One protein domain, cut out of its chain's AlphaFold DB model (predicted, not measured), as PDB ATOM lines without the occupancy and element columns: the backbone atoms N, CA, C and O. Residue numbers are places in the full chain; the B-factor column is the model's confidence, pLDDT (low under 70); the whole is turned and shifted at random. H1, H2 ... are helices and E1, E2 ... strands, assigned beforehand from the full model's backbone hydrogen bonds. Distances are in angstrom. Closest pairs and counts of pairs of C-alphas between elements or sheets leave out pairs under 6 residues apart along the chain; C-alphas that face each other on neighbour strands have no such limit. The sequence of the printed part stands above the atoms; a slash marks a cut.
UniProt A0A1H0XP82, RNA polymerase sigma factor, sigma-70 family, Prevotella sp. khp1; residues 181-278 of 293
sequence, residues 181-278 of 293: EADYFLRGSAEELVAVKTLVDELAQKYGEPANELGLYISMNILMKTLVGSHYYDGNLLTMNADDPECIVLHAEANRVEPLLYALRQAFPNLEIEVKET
ATOM      1  N   GLU A 181     137.712 107.157 158.961       81.75
ATOM      2  CA  GLU A 181     137.092 106.014 158.294       81.75
ATOM      3  C   GLU A 181     135.939 105.469 159.150       81.75
ATOM      4  O   GLU A 181     136.046 105.348 160.377       81.75
ATOM      5  N   ALA A 182     134.821 105.157 158.504       86.75
ATOM      6  CA  ALA A 182     133.633 104.619 159.144       86.75
ATOM      7  C   ALA A 182     132.895 103.639 158.228       86.75
ATOM      8  O   ALA A 182     132.813 103.831 157.013       86.75
ATOM      9  N   ASP A 183     132.310 102.618 158.850       90.25
ATOM     10  CA  ASP A 183     131.430 101.651 158.204       90.25
ATOM     11  C   ASP A 183     129.972 101.993 158.518       90.25
ATOM     12  O   ASP A 183     129.594 102.114 159.687       90.25
ATOM     13  N   TYR A 184     129.142 102.114 157.486       92.25
ATOM     14  CA  TYR A 184     127.701 102.311 157.594       92.25
ATOM     15  C   TYR A 184     127.015 101.000 157.220       92.25
ATOM     16  O   TYR A 184     127.146 100.521 156.096       92.25
ATOM     17  N   PHE A 185     126.286 100.426 158.168       93.62
ATOM     18  CA  PHE A 185     125.522  99.196 158.008       93.62
ATOM     19  C   PHE A 185     124.074  99.567 157.726       93.62
ATOM     20  O   PHE A 185     123.427 100.186 158.570       93.62
ATOM     21  N   LEU A 186     123.581  99.210 156.545       94.19
ATOM     22  CA  LEU A 186     122.218  99.468 156.101       94.19
ATOM     23  C   LEU A 186     121.469  98.136 156.077       94.19
ATOM     24  O   LEU A 186     121.848  97.236 155.327       94.19
ATOM     25  N   ARG A 187     120.413  98.014 156.882       94.19
ATOM     26  CA  ARG A 187     119.542  96.831 156.962       94.19
ATOM     27  C   ARG A 187     118.098  97.226 156.686       94.19
ATOM     28  O   ARG A 187     117.659  98.292 157.108       94.19
ATOM     29  N   GLY A 188     117.344  96.376 155.998       90.19
ATOM     30  CA  GLY A 188     115.938  96.653 155.708       90.19
ATOM     31  C   GLY A 188     115.367  95.748 154.629       90.19
ATOM     32  O   GLY A 188     115.825  94.624 154.441       90.19
ATOM     33  N   SER A 189     114.335  96.229 153.934       88.88
ATOM     34  CA  SER A 189     113.698  95.447 152.875       88.88
ATOM     35  C   SER A 189     114.636  95.246 151.676       88.88
ATOM     36  O   SER A 189     115.427  96.125 151.330       88.88
ATOM     37  N   ALA A 190     114.516  94.100 150.996       86.75
ATOM     38  CA  ALA A 190     115.321  93.805 149.808       86.75
ATOM     39  C   ALA A 190     115.145  94.870 148.707       86.75
ATOM     40  O   ALA A 190     116.102  95.203 148.015       86.75
ATOM     41  N   GLU A 191     113.943  95.441 148.570       88.12
ATOM     42  CA  GLU A 191     113.660  96.510 147.603       88.12
ATOM     43  C   GLU A 191     114.476  97.778 147.891       88.12
ATOM     44  O   GLU A 191     115.064  98.357 146.977       88.12
ATOM     45  N   GLU A 192     114.572  98.187 149.158       87.81
ATOM     46  CA  GLU A 192     115.332  99.375 149.552       87.81
ATOM     47  C   GLU A 192     116.837  99.158 149.431       87.81
ATOM     48  O   GLU A 192     117.537 100.031 148.923       87.81
ATOM     49  N   LEU A 193     117.342  97.989 149.829       90.44
ATOM     50  CA  LEU A 193     118.759  97.659 149.670       90.44
ATOM     51  C   LEU A 193     119.156  97.616 148.188       90.44
ATOM     52  O   LEU A 193     120.191  98.165 147.810       90.44
ATOM     53  N   VAL A 194     118.306  97.057 147.320       91.19
ATOM     54  CA  VAL A 194     118.513  97.107 145.864       91.19
ATOM     55  C   VAL A 194     118.512  98.550 145.354       91.19
ATOM     56  O   VAL A 194     119.334  98.881 144.497       91.19
ATOM     57  N   ALA A 195     117.655  99.426 145.884       90.12
ATOM     58  CA  ALA A 195     117.646 100.841 145.519       90.12
ATOM     59  C   ALA A 195     118.947 101.554 145.928       90.12
ATOM     60  O   ALA A 195     119.517 102.273 145.105       90.12
ATOM     61  N   VAL A 196     119.463 101.312 147.142       90.31
ATOM     62  CA  VAL A 196     120.776 101.840 147.561       90.31
ATOM     63  C   VAL A 196     121.867 101.322 146.636       90.31
ATOM     64  O   VAL A 196     122.621 102.116 146.080       90.31
ATOM     65  N   LYS A 197     121.934 100.005 146.423       89.44
ATOM     66  CA  LYS A 197     122.948  99.392 145.561       89.44
ATOM     67  C   LYS A 197     122.930 100.004 144.161       89.44
ATOM     68  O   LYS A 197     123.978 100.377 143.649       89.44
ATOM     69  N   THR A 198     121.745 100.152 143.573       89.94
ATOM     70  CA  THR A 198     121.571 100.726 142.230       89.94
ATOM     71  C   THR A 198     122.037 102.178 142.182       89.94
ATOM     72  O   THR A 198     122.816 102.529 141.303       89.94
ATOM     73  N   LEU A 199     121.633 103.007 143.153       89.94
ATOM     74  CA  LEU A 199     122.072 104.402 143.253       89.94
ATOM     75  C   LEU A 199     123.600 104.496 143.301       89.94
ATOM     76  O   LEU A 199     124.212 105.283 142.578       89.94
ATOM     77  N   VAL A 200     124.210 103.715 144.188       86.62
ATOM     78  CA  VAL A 200     125.647 103.778 144.421       86.62
ATOM     79  C   VAL A 200     126.404 103.234 143.200       86.62
ATOM     80  O   VAL A 200     127.370 103.858 142.777       86.62
ATOM     81  N   ASP A 201     125.937 102.154 142.570       84.94
ATOM     82  CA  ASP A 201     126.534 101.613 141.342       84.94
ATOM     83  C   ASP A 201     126.409 102.587 140.154       84.94
ATOM     84  O   ASP A 201     127.364 102.745 139.397       84.94
ATOM     85  N   GLU A 202     125.284 103.294 139.995       84.81
ATOM     86  CA  GLU A 202     125.107 104.318 138.951       84.81
ATOM     87  C   GLU A 202     126.045 105.513 139.153       84.81
ATOM     88  O   GLU A 202     126.666 106.007 138.206       84.81
ATOM     89  N   LEU A 203     126.155 105.991 140.394       82.44
ATOM     90  CA  LEU A 203     127.065 107.077 140.744       82.44
ATOM     91  C   LEU A 203     128.524 106.649 140.580       82.44
ATOM     92  O   LEU A 203     129.309 107.426 140.040       82.44
ATOM     93  N   ALA A 204     128.868 105.423 140.973       76.25
ATOM     94  CA  ALA A 204     130.189 104.857 140.755       76.25
ATOM     95  C   ALA A 204     130.477 104.699 139.258       76.25
ATOM     96  O   ALA A 204     131.531 105.106 138.808       76.25
ATOM     97  N   GLN A 205     129.539 104.219 138.441       76.31
ATOM     98  CA  GLN A 205     129.740 104.116 136.993       76.31
ATOM     99  C   GLN A 205     129.935 105.486 136.323       76.31
ATOM    100  O   GLN A 205     130.650 105.604 135.327       76.31
ATOM    101  N   LYS A 206     129.258 106.521 136.831       75.19
ATOM    102  CA  LYS A 206     129.266 107.860 136.233       75.19
ATOM    103  C   LYS A 206     130.419 108.742 136.711       75.19
ATOM    104  O   LYS A 206     130.884 109.580 135.941       75.19
ATOM    105  N   TYR A 207     130.815 108.606 137.972       71.19
ATOM    106  CA  TYR A 207     131.740 109.520 138.645       71.19
ATOM    107  C   TYR A 207     132.895 108.823 139.366       71.19
ATOM    108  O   TYR A 207     133.800 109.514 139.825       71.19
ATOM    109  N   GLY A 208     132.857 107.502 139.502       64.56
ATOM    110  CA  GLY A 208     133.887 106.715 140.172       64.56
ATOM    111  C   GLY A 208     134.422 105.584 139.297       64.56
ATOM    112  O   GLY A 208     134.177 105.512 138.093       64.56
ATOM    113  N   GLU A 209     135.152 104.680 139.936       55.03
ATOM    114  CA  GLU A 209     135.548 103.394 139.369       55.03
ATOM    115  C   GLU A 209     135.073 102.297 140.334       55.03
ATOM    116  O   GLU A 209     135.543 102.243 141.477       55.03
ATOM    117  N   PRO A 210     134.132 101.421 139.930       48.53
ATOM    118  CA  PRO A 210     133.625 100.380 140.813       48.53
ATOM    119  C   PRO A 210     134.761  99.453 141.272       48.53
ATOM    120  O   PRO A 210     135.445  98.847 140.451       48.53
ATOM    121  N   ALA A 211     134.916  99.313 142.591       50.62
ATOM    122  CA  ALA A 211     135.784  98.333 143.250       50.62
ATOM    123  C   ALA A 211     137.312  98.549 143.152       50.62
ATOM    124  O   ALA A 211     138.058  97.569 143.144       50.62
ATOM    125  N   ASN A 212     137.816  99.791 143.175       53.16
ATOM    126  CA  ASN A 212     139.247 100.004 143.427       53.16
ATOM    127  C   ASN A 212     139.565 100.109 144.936       53.16
ATOM    128  O   ASN A 212     138.887 100.787 145.703       53.16
ATOM    129  N   GLU A 213     140.627  99.435 145.396       44.09
ATOM    130  CA  GLU A 213     141.033  99.412 146.822       44.09
ATOM    131  C   GLU A 213     141.537 100.777 147.353       44.09
ATOM    132  O   GLU A 213     141.959 100.911 148.503       44.09
ATOM    133  N   LEU A 214     141.516 101.800 146.500       48.59
ATOM    134  CA  LEU A 214     141.816 103.195 146.812       48.59
ATOM    135  C   LEU A 214     140.646 103.904 147.480       48.59
ATOM    136  O   LEU A 214     140.817 104.852 148.257       48.59
ATOM    137  N   GLY A 215     139.453 103.411 147.208       51.66
ATOM    138  CA  GLY A 215     138.247 103.994 147.714       51.66
ATOM    139  C   GLY A 215     137.719 105.156 146.887       51.66
ATOM    140  O   GLY A 215     137.269 106.160 147.429       51.66
ATOM    141  N   LEU A 216     137.787 105.015 145.566       54.44
ATOM    142  CA  LEU A 216     137.183 105.937 144.610       54.44
ATOM    143  C   LEU A 216     135.839 105.395 144.132       54.44
ATOM    144  O   LEU A 216     135.584 105.296 142.933       54.44
ATOM    145  N   TYR A 217     134.984 105.019 145.087       65.44
ATOM    146  CA  TYR A 217     133.630 104.595 144.761       65.44
ATOM    147  C   TYR A 217     132.818 105.818 144.347       65.44
ATOM    148  O   TYR A 217     132.336 105.893 143.223       65.44
ATOM    149  N   ILE A 218     132.689 106.806 145.239       74.88
ATOM    150  CA  ILE A 218     131.974 108.059 144.968       74.88
ATOM    151  C   ILE A 218     132.529 109.156 145.880       74.88
ATOM    152  O   ILE A 218     132.632 108.962 147.091       74.88
ATOM    153  N   SER A 219     132.804 110.344 145.334       78.06
ATOM    154  CA  SER A 219     133.044 111.541 146.153       78.06
ATOM    155  C   SER A 219     131.854 111.811 147.085       78.06
ATOM    156  O   SER A 219     130.701 111.825 146.638       78.06
ATOM    157  N   MET A 220     132.116 112.096 148.366       83.38
ATOM    158  CA  MET A 220     131.057 112.390 149.339       83.38
ATOM    159  C   MET A 220     130.197 113.577 148.895       83.38
ATOM    160  O   MET A 220     128.979 113.535 149.027       83.38
ATOM    161  N   ASN A 221     130.787 114.592 148.262       81.00
ATOM    162  CA  ASN A 221     130.042 115.727 147.718       81.00
ATOM    163  C   ASN A 221     129.026 115.317 146.642       81.00
ATOM    164  O   ASN A 221     127.912 115.842 146.608       81.00
ATOM    165  N   ILE A 222     129.374 114.369 145.770       82.75
ATOM    166  CA  ILE A 222     128.464 113.864 144.731       82.75
ATOM    167  C   ILE A 222     127.339 113.046 145.368       82.75
ATOM    168  O   ILE A 222     126.165 113.240 145.036       82.75
ATOM    169  N   LEU A 223     127.692 112.173 146.314       86.25
ATOM    170  CA  LEU A 223     126.733 111.349 147.040       86.25
ATOM    171  C   LEU A 223     125.736 112.222 147.816       86.25
ATOM    172  O   LEU A 223     124.528 112.102 147.629       86.25
ATOM    173  N   MET A 224     126.225 113.177 148.605       86.50
ATOM    174  CA  MET A 224     125.402 114.067 149.429       86.50
ATOM    175  C   MET A 224     124.548 115.030 148.599       86.50
ATOM    176  O   MET A 224     123.401 115.304 148.963       86.50
ATOM    177  N   LYS A 225     125.047 115.492 147.445       86.25
ATOM    178  CA  LYS A 225     124.238 116.257 146.485       86.25
ATOM    179  C   LYS A 225     123.068 115.427 145.969       86.25
ATOM    180  O   LYS A 225     121.974 115.956 145.801       86.25
ATOM    181  N   THR A 226     123.296 114.145 145.718       87.62
ATOM    182  CA  THR A 226     122.276 113.246 145.169       87.62
ATOM    183  C   THR A 226     121.251 112.852 146.229       87.62
ATOM    184  O   THR A 226     120.057 112.875 145.949       87.62
ATOM    185  N   LEU A 227     121.698 112.552 147.453       87.25
ATOM    186  CA  LEU A 227     120.824 112.142 148.554       87.25
ATOM    187  C   LEU A 227     119.971 113.297 149.094       87.25
ATOM    188  O   LEU A 227     118.775 113.129 149.314       87.25
ATOM    189  N   VAL A 228     120.583 114.462 149.340       86.19
ATOM    190  CA  VAL A 228     119.945 115.563 150.091       86.19
ATOM    191  C   VAL A 228     120.188 116.956 149.502       86.19
ATOM    192  O   VAL A 228     119.804 117.954 150.108       86.19
ATOM    193  N   GLY A 229     120.821 117.066 148.329       82.38
ATOM    194  CA  GLY A 229     121.068 118.355 147.668       82.38
ATOM    195  C   GLY A 229     122.160 119.218 148.311       82.38
ATOM    196  O   GLY A 229     122.224 120.412 148.029       82.38
ATOM    197  N   SER A 230     123.012 118.648 149.172       77.31
ATOM    198  CA  SER A 230     124.084 119.387 149.858       77.31
ATOM    199  C   SER A 230     125.442 119.250 149.163       77.31
ATOM    200  O   SER A 230     125.734 118.231 148.547       77.31
ATOM    201  N   HIS A 231     126.288 120.272 149.314       67.12
ATOM    202  CA  HIS A 231     127.596 120.407 148.662       67.12
ATOM    203  C   HIS A 231     128.776 120.566 149.634       67.12
ATOM    204  O   HIS A 231     129.872 120.898 149.199       67.12
ATOM    205  N   TYR A 232     128.538 120.417 150.937       66.38
ATOM    206  CA  TYR A 232     129.489 120.804 151.983       66.38
ATOM    207  C   TYR A 232     129.972 119.599 152.790       66.38
ATOM    208  O   TYR A 232     129.865 119.607 154.015       66.38
ATOM    209  N   TYR A 233     130.428 118.538 152.116       72.50
ATOM    210  CA  TYR A 233     130.879 117.326 152.795       72.50
ATOM    211  C   TYR A 233     132.152 116.763 152.184       72.50
ATOM    212  O   TYR A 233     132.157 116.236 151.070       72.50
ATOM    213  N   ASP A 234     133.221 116.828 152.970       70.56
ATOM    214  CA  ASP A 234     134.526 116.328 152.575       70.56
ATOM    215  C   ASP A 234     134.655 114.859 152.951       70.56
ATOM    216  O   ASP A 234     134.369 114.449 154.081       70.56
ATOM    217  N   GLY A 235     135.091 114.056 151.987       76.38
ATOM    218  CA  GLY A 235     135.220 112.622 152.162       76.38
ATOM    219  C   GLY A 235     134.957 111.846 150.886       76.38
ATOM    220  O   GLY A 235     134.590 112.410 149.852       76.38
ATOM    221  N   ASN A 236     135.093 110.532 150.988       79.12
ATOM    222  CA  ASN A 236     134.885 109.587 149.905       79.12
ATOM    223  C   ASN A 236     134.157 108.357 150.421       79.12
ATOM    224  O   ASN A 236     134.509 107.809 151.465       79.12
ATOM    225  N   LEU A 237     133.181 107.882 149.654       84.12
ATOM    226  CA  LEU A 237     132.748 106.504 149.771       84.12
ATOM    227  C   LEU A 237     133.839 105.632 149.148       84.12
ATOM    228  O   LEU A 237     134.141 105.757 147.960       84.12
ATOM    229  N   LEU A 238     134.437 104.776 149.969       78.38
ATOM    230  CA  LEU A 238     135.572 103.954 149.594       78.38
ATOM    231  C   LEU A 238     135.118 102.654 148.937       78.38
ATOM    232  O   LEU A 238     135.544 102.317 147.838       78.38
ATOM    233  N   THR A 239     134.229 101.914 149.582       80.06
ATOM    234  CA  THR A 239     133.705 100.669 149.019       80.06
ATOM    235  C   THR A 239     132.255 100.459 149.429       80.06
ATOM    236  O   THR A 239     131.768 101.033 150.404       80.06
ATOM    237  N   MET A 240     131.567  99.610 148.672       87.31
ATOM    238  CA  MET A 240     130.271  99.055 149.038       87.31
ATOM    239  C   MET A 240     130.377  97.531 148.999       87.31
ATOM    240  O   MET A 240     130.712  96.965 147.961       87.31
ATOM    241  N   ASN A 241     130.091  96.869 150.119       86.31
ATOM    242  CA  ASN A 241     129.872  95.429 150.166       86.31
ATOM    243  C   ASN A 241     128.359  95.165 150.205       86.31
ATOM    244  O   ASN A 241     127.656  95.699 151.063       86.31
ATOM    245  N   ALA A 242     127.878  94.351 149.268       85.06
ATOM    246  CA  ALA A 242     126.484  93.932 149.155       85.06
ATOM    247  C   ALA A 242     126.369  92.405 148.965       85.06
ATOM    248  O   ALA A 242     125.487  91.931 148.252       85.06
ATOM    249  N   ASP A 243     127.298  91.641 149.552       81.50
ATOM    250  CA  ASP A 243     127.315  90.173 149.482       81.50
ATOM    251  C   ASP A 243     126.163  89.547 150.292       81.50
ATOM    252  O   ASP A 243     125.708  88.444 149.983       81.50
ATOM    253  N   ASP A 244     125.688  90.251 151.325       84.06
ATOM    254  CA  ASP A 244     124.558  89.854 152.165       84.06
ATOM    255  C   ASP A 244     123.245  90.468 151.630       84.06
ATOM    256  O   ASP A 244     123.121  91.694 151.565       84.06
ATOM    257  N   PRO A 245     122.237  89.657 151.253       82.38
ATOM    258  CA  PRO A 245     120.962  90.164 150.745       82.38
ATOM    259  C   PRO A 245     120.141  90.961 151.773       82.38
ATOM    260  O   PRO A 245     119.214  91.663 151.372       82.38
ATOM    261  N   GLU A 246     120.458  90.875 153.069       86.94
ATOM    262  CA  GLU A 246     119.773  91.619 154.138       86.94
ATOM    263  C   GLU A 246     120.590  92.813 154.666       86.94
ATOM    264  O   GLU A 246     120.112  93.559 155.529       86.94
ATOM    265  N   CYS A 247     121.815  93.020 154.166       91.44
ATOM    266  CA  CYS A 247     122.718  94.039 154.690       91.44
ATOM    267  C   CYS A 247     123.680  94.586 153.624       91.44
ATOM    268  O   CYS A 247     124.475  93.853 153.043       91.44
ATOM    269  N   ILE A 248     123.695  95.909 153.455       92.31
ATOM    270  CA  ILE A 248     124.732  96.609 152.685       92.31
ATOM    271  C   ILE A 248     125.678  97.314 153.649       92.31
ATOM    272  O   ILE A 248     125.240  97.998 154.575       92.31
ATOM    273  N   VAL A 249     126.982  97.174 153.415       91.31
ATOM    274  CA  VAL A 249     128.021  97.884 154.165       91.31
ATOM    275  C   VAL A 249     128.691  98.901 153.255       91.31
ATOM    276  O   VAL A 249     129.334  98.541 152.270       91.31
ATOM    277  N   LEU A 250     128.554 100.178 153.598       90.12
ATOM    278  CA  LEU A 250     129.256 101.280 152.950       90.12
ATOM    279  C   LEU A 250     130.472 101.651 153.799       90.12
ATOM    280  O   LEU A 250     130.316 102.049 154.948       90.12
ATOM    281  N   HIS A 251     131.673 101.537 153.246       87.38
ATOM    282  CA  HIS A 251     132.904 101.974 153.905       87.38
ATOM    283  C   HIS A 251     133.283 103.350 153.363       87.38
ATOM    284  O   HIS A 251     133.466 103.484 152.154       87.38
ATOM    285  N   ALA A 252     133.393 104.374 154.209       85.56
ATOM    286  CA  ALA A 252     133.695 105.741 153.781       85.56
ATOM    287  C   ALA A 252     134.764 106.407 154.657       85.56
ATOM    288  O   ALA A 252     134.889 106.084 155.834       85.56
ATOM    289  N   GLU A 253     135.489 107.376 154.097       80.94
ATOM    290  CA  GLU A 253     136.323 108.329 154.838       80.94
ATOM    291  C   GLU A 253     135.659 109.711 154.797       80.94
ATOM    292  O   GLU A 253     135.216 110.134 153.733       80.94
ATOM    293  N   ALA A 254     135.563 110.426 155.918       77.56
ATOM    294  CA  ALA A 254     135.009 111.781 155.948       77.56
ATOM    295  C   ALA A 254     135.525 112.582 157.143       77.56
ATOM    296  O   ALA A 254     135.830 112.016 158.189       77.56
ATOM    297  N   ASN A 255     135.576 113.909 157.017       72.00
ATOM    298  CA  ASN A 255     135.907 114.793 158.144       72.00
ATOM    299  C   ASN A 255     134.894 114.680 159.301       72.00
ATOM    300  O   ASN A 255     135.244 114.885 160.460       72.00
ATOM    301  N   ARG A 256     133.636 114.336 158.995       75.94
ATOM    302  CA  ARG A 256     132.566 114.064 159.964       75.94
ATOM    303  C   ARG A 256     131.738 112.874 159.511       75.94
ATOM    304  O   ARG A 256     131.409 112.746 158.334       75.94
ATOM    305  N   VAL A 257     131.363 112.027 160.461       80.31
ATOM    306  CA  VAL A 257     130.729 110.725 160.201       80.31
ATOM    307  C   VAL A 257     129.201 110.842 160.195       80.31
ATOM    308  O   VAL A 257     128.487 110.177 159.448       80.31
ATOM    309  N   GLU A 258     128.665 111.741 161.007       83.00
ATOM    310  CA  GLU A 258     127.232 111.917 161.192       83.00
ATOM    311  C   GLU A 258     126.485 112.423 159.948       83.00
ATOM    312  O   GLU A 258     125.359 111.975 159.721       83.00
ATOM    313  N   PRO A 259     127.033 113.324 159.109       86.88
ATOM    314  CA  PRO A 259     126.257 113.873 158.007       86.88
ATOM    315  C   PRO A 259     125.796 112.848 156.973       86.88
ATOM    316  O   PRO A 259     124.630 112.890 156.571       86.88
ATOM    317  N   LEU A 260     126.658 111.904 156.576       87.62
ATOM    318  CA  LEU A 260     126.256 110.842 155.652       87.62
ATOM    319  C   LEU A 260     125.196 109.936 156.292       87.62
ATOM    320  O   LEU A 260     124.210 109.598 155.639       87.62
ATOM    321  N   LEU A 261     125.346 109.606 157.580       88.06
ATOM    322  CA  LEU A 261     124.340 108.845 158.326       88.06
ATOM    323  C   LEU A 261     122.965 109.530 158.257       88.06
ATOM    324  O   LEU A 261     121.959 108.874 157.983       88.06
ATOM    325  N   TYR A 262     122.911 110.845 158.486       87.19
ATOM    326  CA  TYR A 262     121.663 111.604 158.406       87.19
ATOM    327  C   TYR A 262     121.092 111.649 156.988       87.19
ATOM    328  O   TYR A 262     119.888 111.456 156.818       87.19
ATOM    329  N   ALA A 263     121.934 111.855 155.974       87.38
ATOM    330  CA  ALA A 263     121.488 111.887 154.586       87.38
ATOM    331  C   ALA A 263     120.911 110.546 154.125       87.38
ATOM    332  O   ALA A 263     119.858 110.525 153.489       87.38
ATOM    333  N   LEU A 264     121.546 109.428 154.489       88.00
ATOM    334  CA  LEU A 264     121.038 108.096 154.167       88.00
ATOM    335  C   LEU A 264     119.695 107.825 154.858       88.00
ATOM    336  O   LEU A 264     118.771 107.352 154.205       88.00
ATOM    337  N   ARG A 265     119.542 108.194 156.137       89.62
ATOM    338  CA  ARG A 265     118.259 108.059 156.859       89.62
ATOM    339  C   ARG A 265     117.150 108.921 156.265       89.62
ATOM    340  O   ARG A 265     115.988 108.534 156.297       89.62
ATOM    341  N   GLN A 266     117.491 110.096 155.743       87.75
ATOM    342  CA  GLN A 266     116.522 110.972 155.092       87.75
ATOM    343  C   GLN A 266     116.094 110.431 153.721       87.75
ATOM    344  O   GLN A 266     114.911 110.488 153.392       87.75
ATOM    345  N   ALA A 267     117.041 109.924 152.929       87.31
ATOM    346  CA  ALA A 267     116.770 109.377 151.602       87.31
ATOM    347  C   ALA A 267     116.061 108.012 151.657       87.31
ATOM    348  O   ALA A 267     115.221 107.724 150.805       87.31
ATOM    349  N   PHE A 268     116.365 107.200 152.673       91.00
ATOM    350  CA  PHE A 268     115.847 105.844 152.854       91.00
ATOM    351  C   PHE A 268     115.241 105.678 154.260       91.00
ATOM    352  O   PHE A 268     115.862 105.087 155.145       91.00
ATOM    353  N   PRO A 269     114.029 106.211 154.497       88.25
ATOM    354  CA  PRO A 269     113.461 106.321 155.840       88.25
ATOM    355  C   PRO A 269     113.093 104.987 156.503       88.25
ATOM    356  O   PRO A 269     112.963 104.969 157.727       88.25
ATOM    357  N   ASN A 270     112.921 103.893 155.748       89.81
ATOM    358  CA  ASN A 270     112.611 102.581 156.334       89.81
ATOM    359  C   ASN A 270     113.836 101.662 156.475       89.81
ATOM    360  O   ASN A 270     113.690 100.546 156.970       89.81
ATOM    361  N   LEU A 271     115.038 102.137 156.124       90.38
ATOM    362  CA  LEU A 271     116.275 101.424 156.432       90.38
ATOM    363  C   LEU A 271     116.706 101.683 157.879       90.38
ATOM    364  O   LEU A 271     116.765 102.820 158.352       90.38
ATOM    365  N   GLU A 272     117.090 100.614 158.567       92.69
ATOM    366  CA  GLU A 272     117.851 100.695 159.804       92.69
ATOM    367  C   GLU A 272     119.323 100.924 159.453       92.69
ATOM    368  O   GLU A 272     119.958 100.101 158.791       92.69
ATOM    369  N   ILE A 273     119.862 102.073 159.870       92.19
ATOM    370  CA  ILE A 273     121.229 102.477 159.533       92.19
ATOM    371  C   ILE A 273     122.030 102.689 160.810       92.19
ATOM    372  O   ILE A 273     121.720 103.584 161.609       92.19
ATOM    373  N   GLU A 274     123.083 101.895 160.967       91.00
ATOM    374  CA  GLU A 274     124.062 101.987 162.047       91.00
ATOM    375  C   GLU A 274     125.408 102.443 161.482       91.00
ATOM    376  O   GLU A 274     125.790 102.043 160.386       91.00
ATOM    377  N   VAL A 275     126.148 103.261 162.229       89.69
ATOM    378  CA  VAL A 275     127.511 103.656 161.854       89.69
ATOM    379  C   VAL A 275     128.500 103.186 162.905       89.69
ATOM    380  O   VAL A 275     128.243 103.274 164.108       89.69
ATOM    381  N   LYS A 276     129.643 102.685 162.450       87.62
ATOM    382  CA  LYS A 276     130.753 102.282 163.300       87.62
ATOM    383  C   LYS A 276     132.017 102.958 162.806       87.62
ATOM    384  O   LYS A 276     132.542 102.613 161.754       87.62
ATOM    385  N   GLU A 277     132.524 103.888 163.601       78.88
ATOM    386  CA  GLU A 277     133.837 104.469 163.348       78.88
ATOM    387  C   GLU A 277     134.913 103.394 163.452       78.88
ATOM    388  O   GLU A 277     135.133 102.771 164.503       78.88
ATOM    389  N   THR A 278     135.626 103.205 162.354       67.50
ATOM    390  CA  THR A 278     136.830 102.400 162.299       67.50
ATOM    391  C   THR A 278     137.944 103.287 162.831       67.50
ATOM    392  O   THR A 278     138.676 103.928 162.086       67.50
TER     393      THR A 278
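This is residues 181 to 278 of the 293 residues of the protein "RNA polymerase sigma factor, sigma-70 family" of Prevotella sp. khp1 (UniProt A0A1H0XP82). Picture one twisted sheet of four strands with three helices over one of its faces and the other face bare. H1, the longest helix, slants over E2 and E3, H3 packs near the other edge by E4 and E1, and H2 sits by one end of E2 and touches H3. The printed part has 98 residues, with three named helices and four named strands along the chain as E1 H1 H2 E2 E3 H3 E4; the sheet's order is E2 - E3 - E1 - E4, all antiparallel. The class is mixed, helices and strands, and the whole is compact, with a radius of gyration of the C-alphas of 11.9 A and a rounded outline of 29 by 26 by 24 A.

Find C-alpha 181 at (137.092, 106.014, 158.294); from there strand E1 runs through residues 181 to 187, 19.9 A long. Helix H1 begins at C-alpha 190, at (115.321, 93.805, 149.808), and takes residues 190 to 207 over 25.3 A. Next come helix H2, residues 220 to 228, 11.6 A, and strand E2, residues 235 to 244, 25.1 A. Strand E3 takes residues 247 to 254, 21.6 A, and helix H3 residues 258 to 267, 14.4 A. Strand E4, residues 272 to 277, 16.8 A, ends at C-alpha 277, at (133.837, 104.469, 163.348).

Start at inner strand E1: it is antiparallel to E4, where N 185 and O 274 are 2.8 A apart, and to E3, where N 184 and O 250 are 2.8 A apart. E2 and E3 form a hairpin, with N 241 and O 249 at 2.8 A. The three helices are on the same face of the sheet, two layers in all. H1 has a height over the sheet of 10.0 A and runs slantwise to the strands, at 34 degrees to E3 on the local plane; its closest C-alphas to E3 are those of Leu 193 and Ile 248, 6.8 A. H2 lies over none of the strands, and its closest C-alphas to E2 are those of Met 220 and Asn 236, 4.8 A. H2 and H3 touch, the same way at a steep tilt of 38 degrees, the C-alphas of Leu 227 and Ala 267 being closest at 5.8 A. H3 comes closest to E4 at the C-alphas of Arg 265 and Ile 273, 6.9 A. H1 and H3 are apart. E1, H1 H2, E2 and E3, H3, E4 are split strand-helix-strand units, two same-way strands with another strand between them and helices linking them, each with a right-handed crossover. In H1, H2 and H3 every O i to N i+4 pair is within hydrogen-bond range.

Look to the C-alphas of Tyr 232 and Pro 245 for the two farthest apart, 31.8 A. The printed part has no cut, and its one long link is H1 to H2, with 12 residues. The mean pLDDT of the printed part is 81.5; it is under 70 at residues 208 to 217, 231 to 232 and 278.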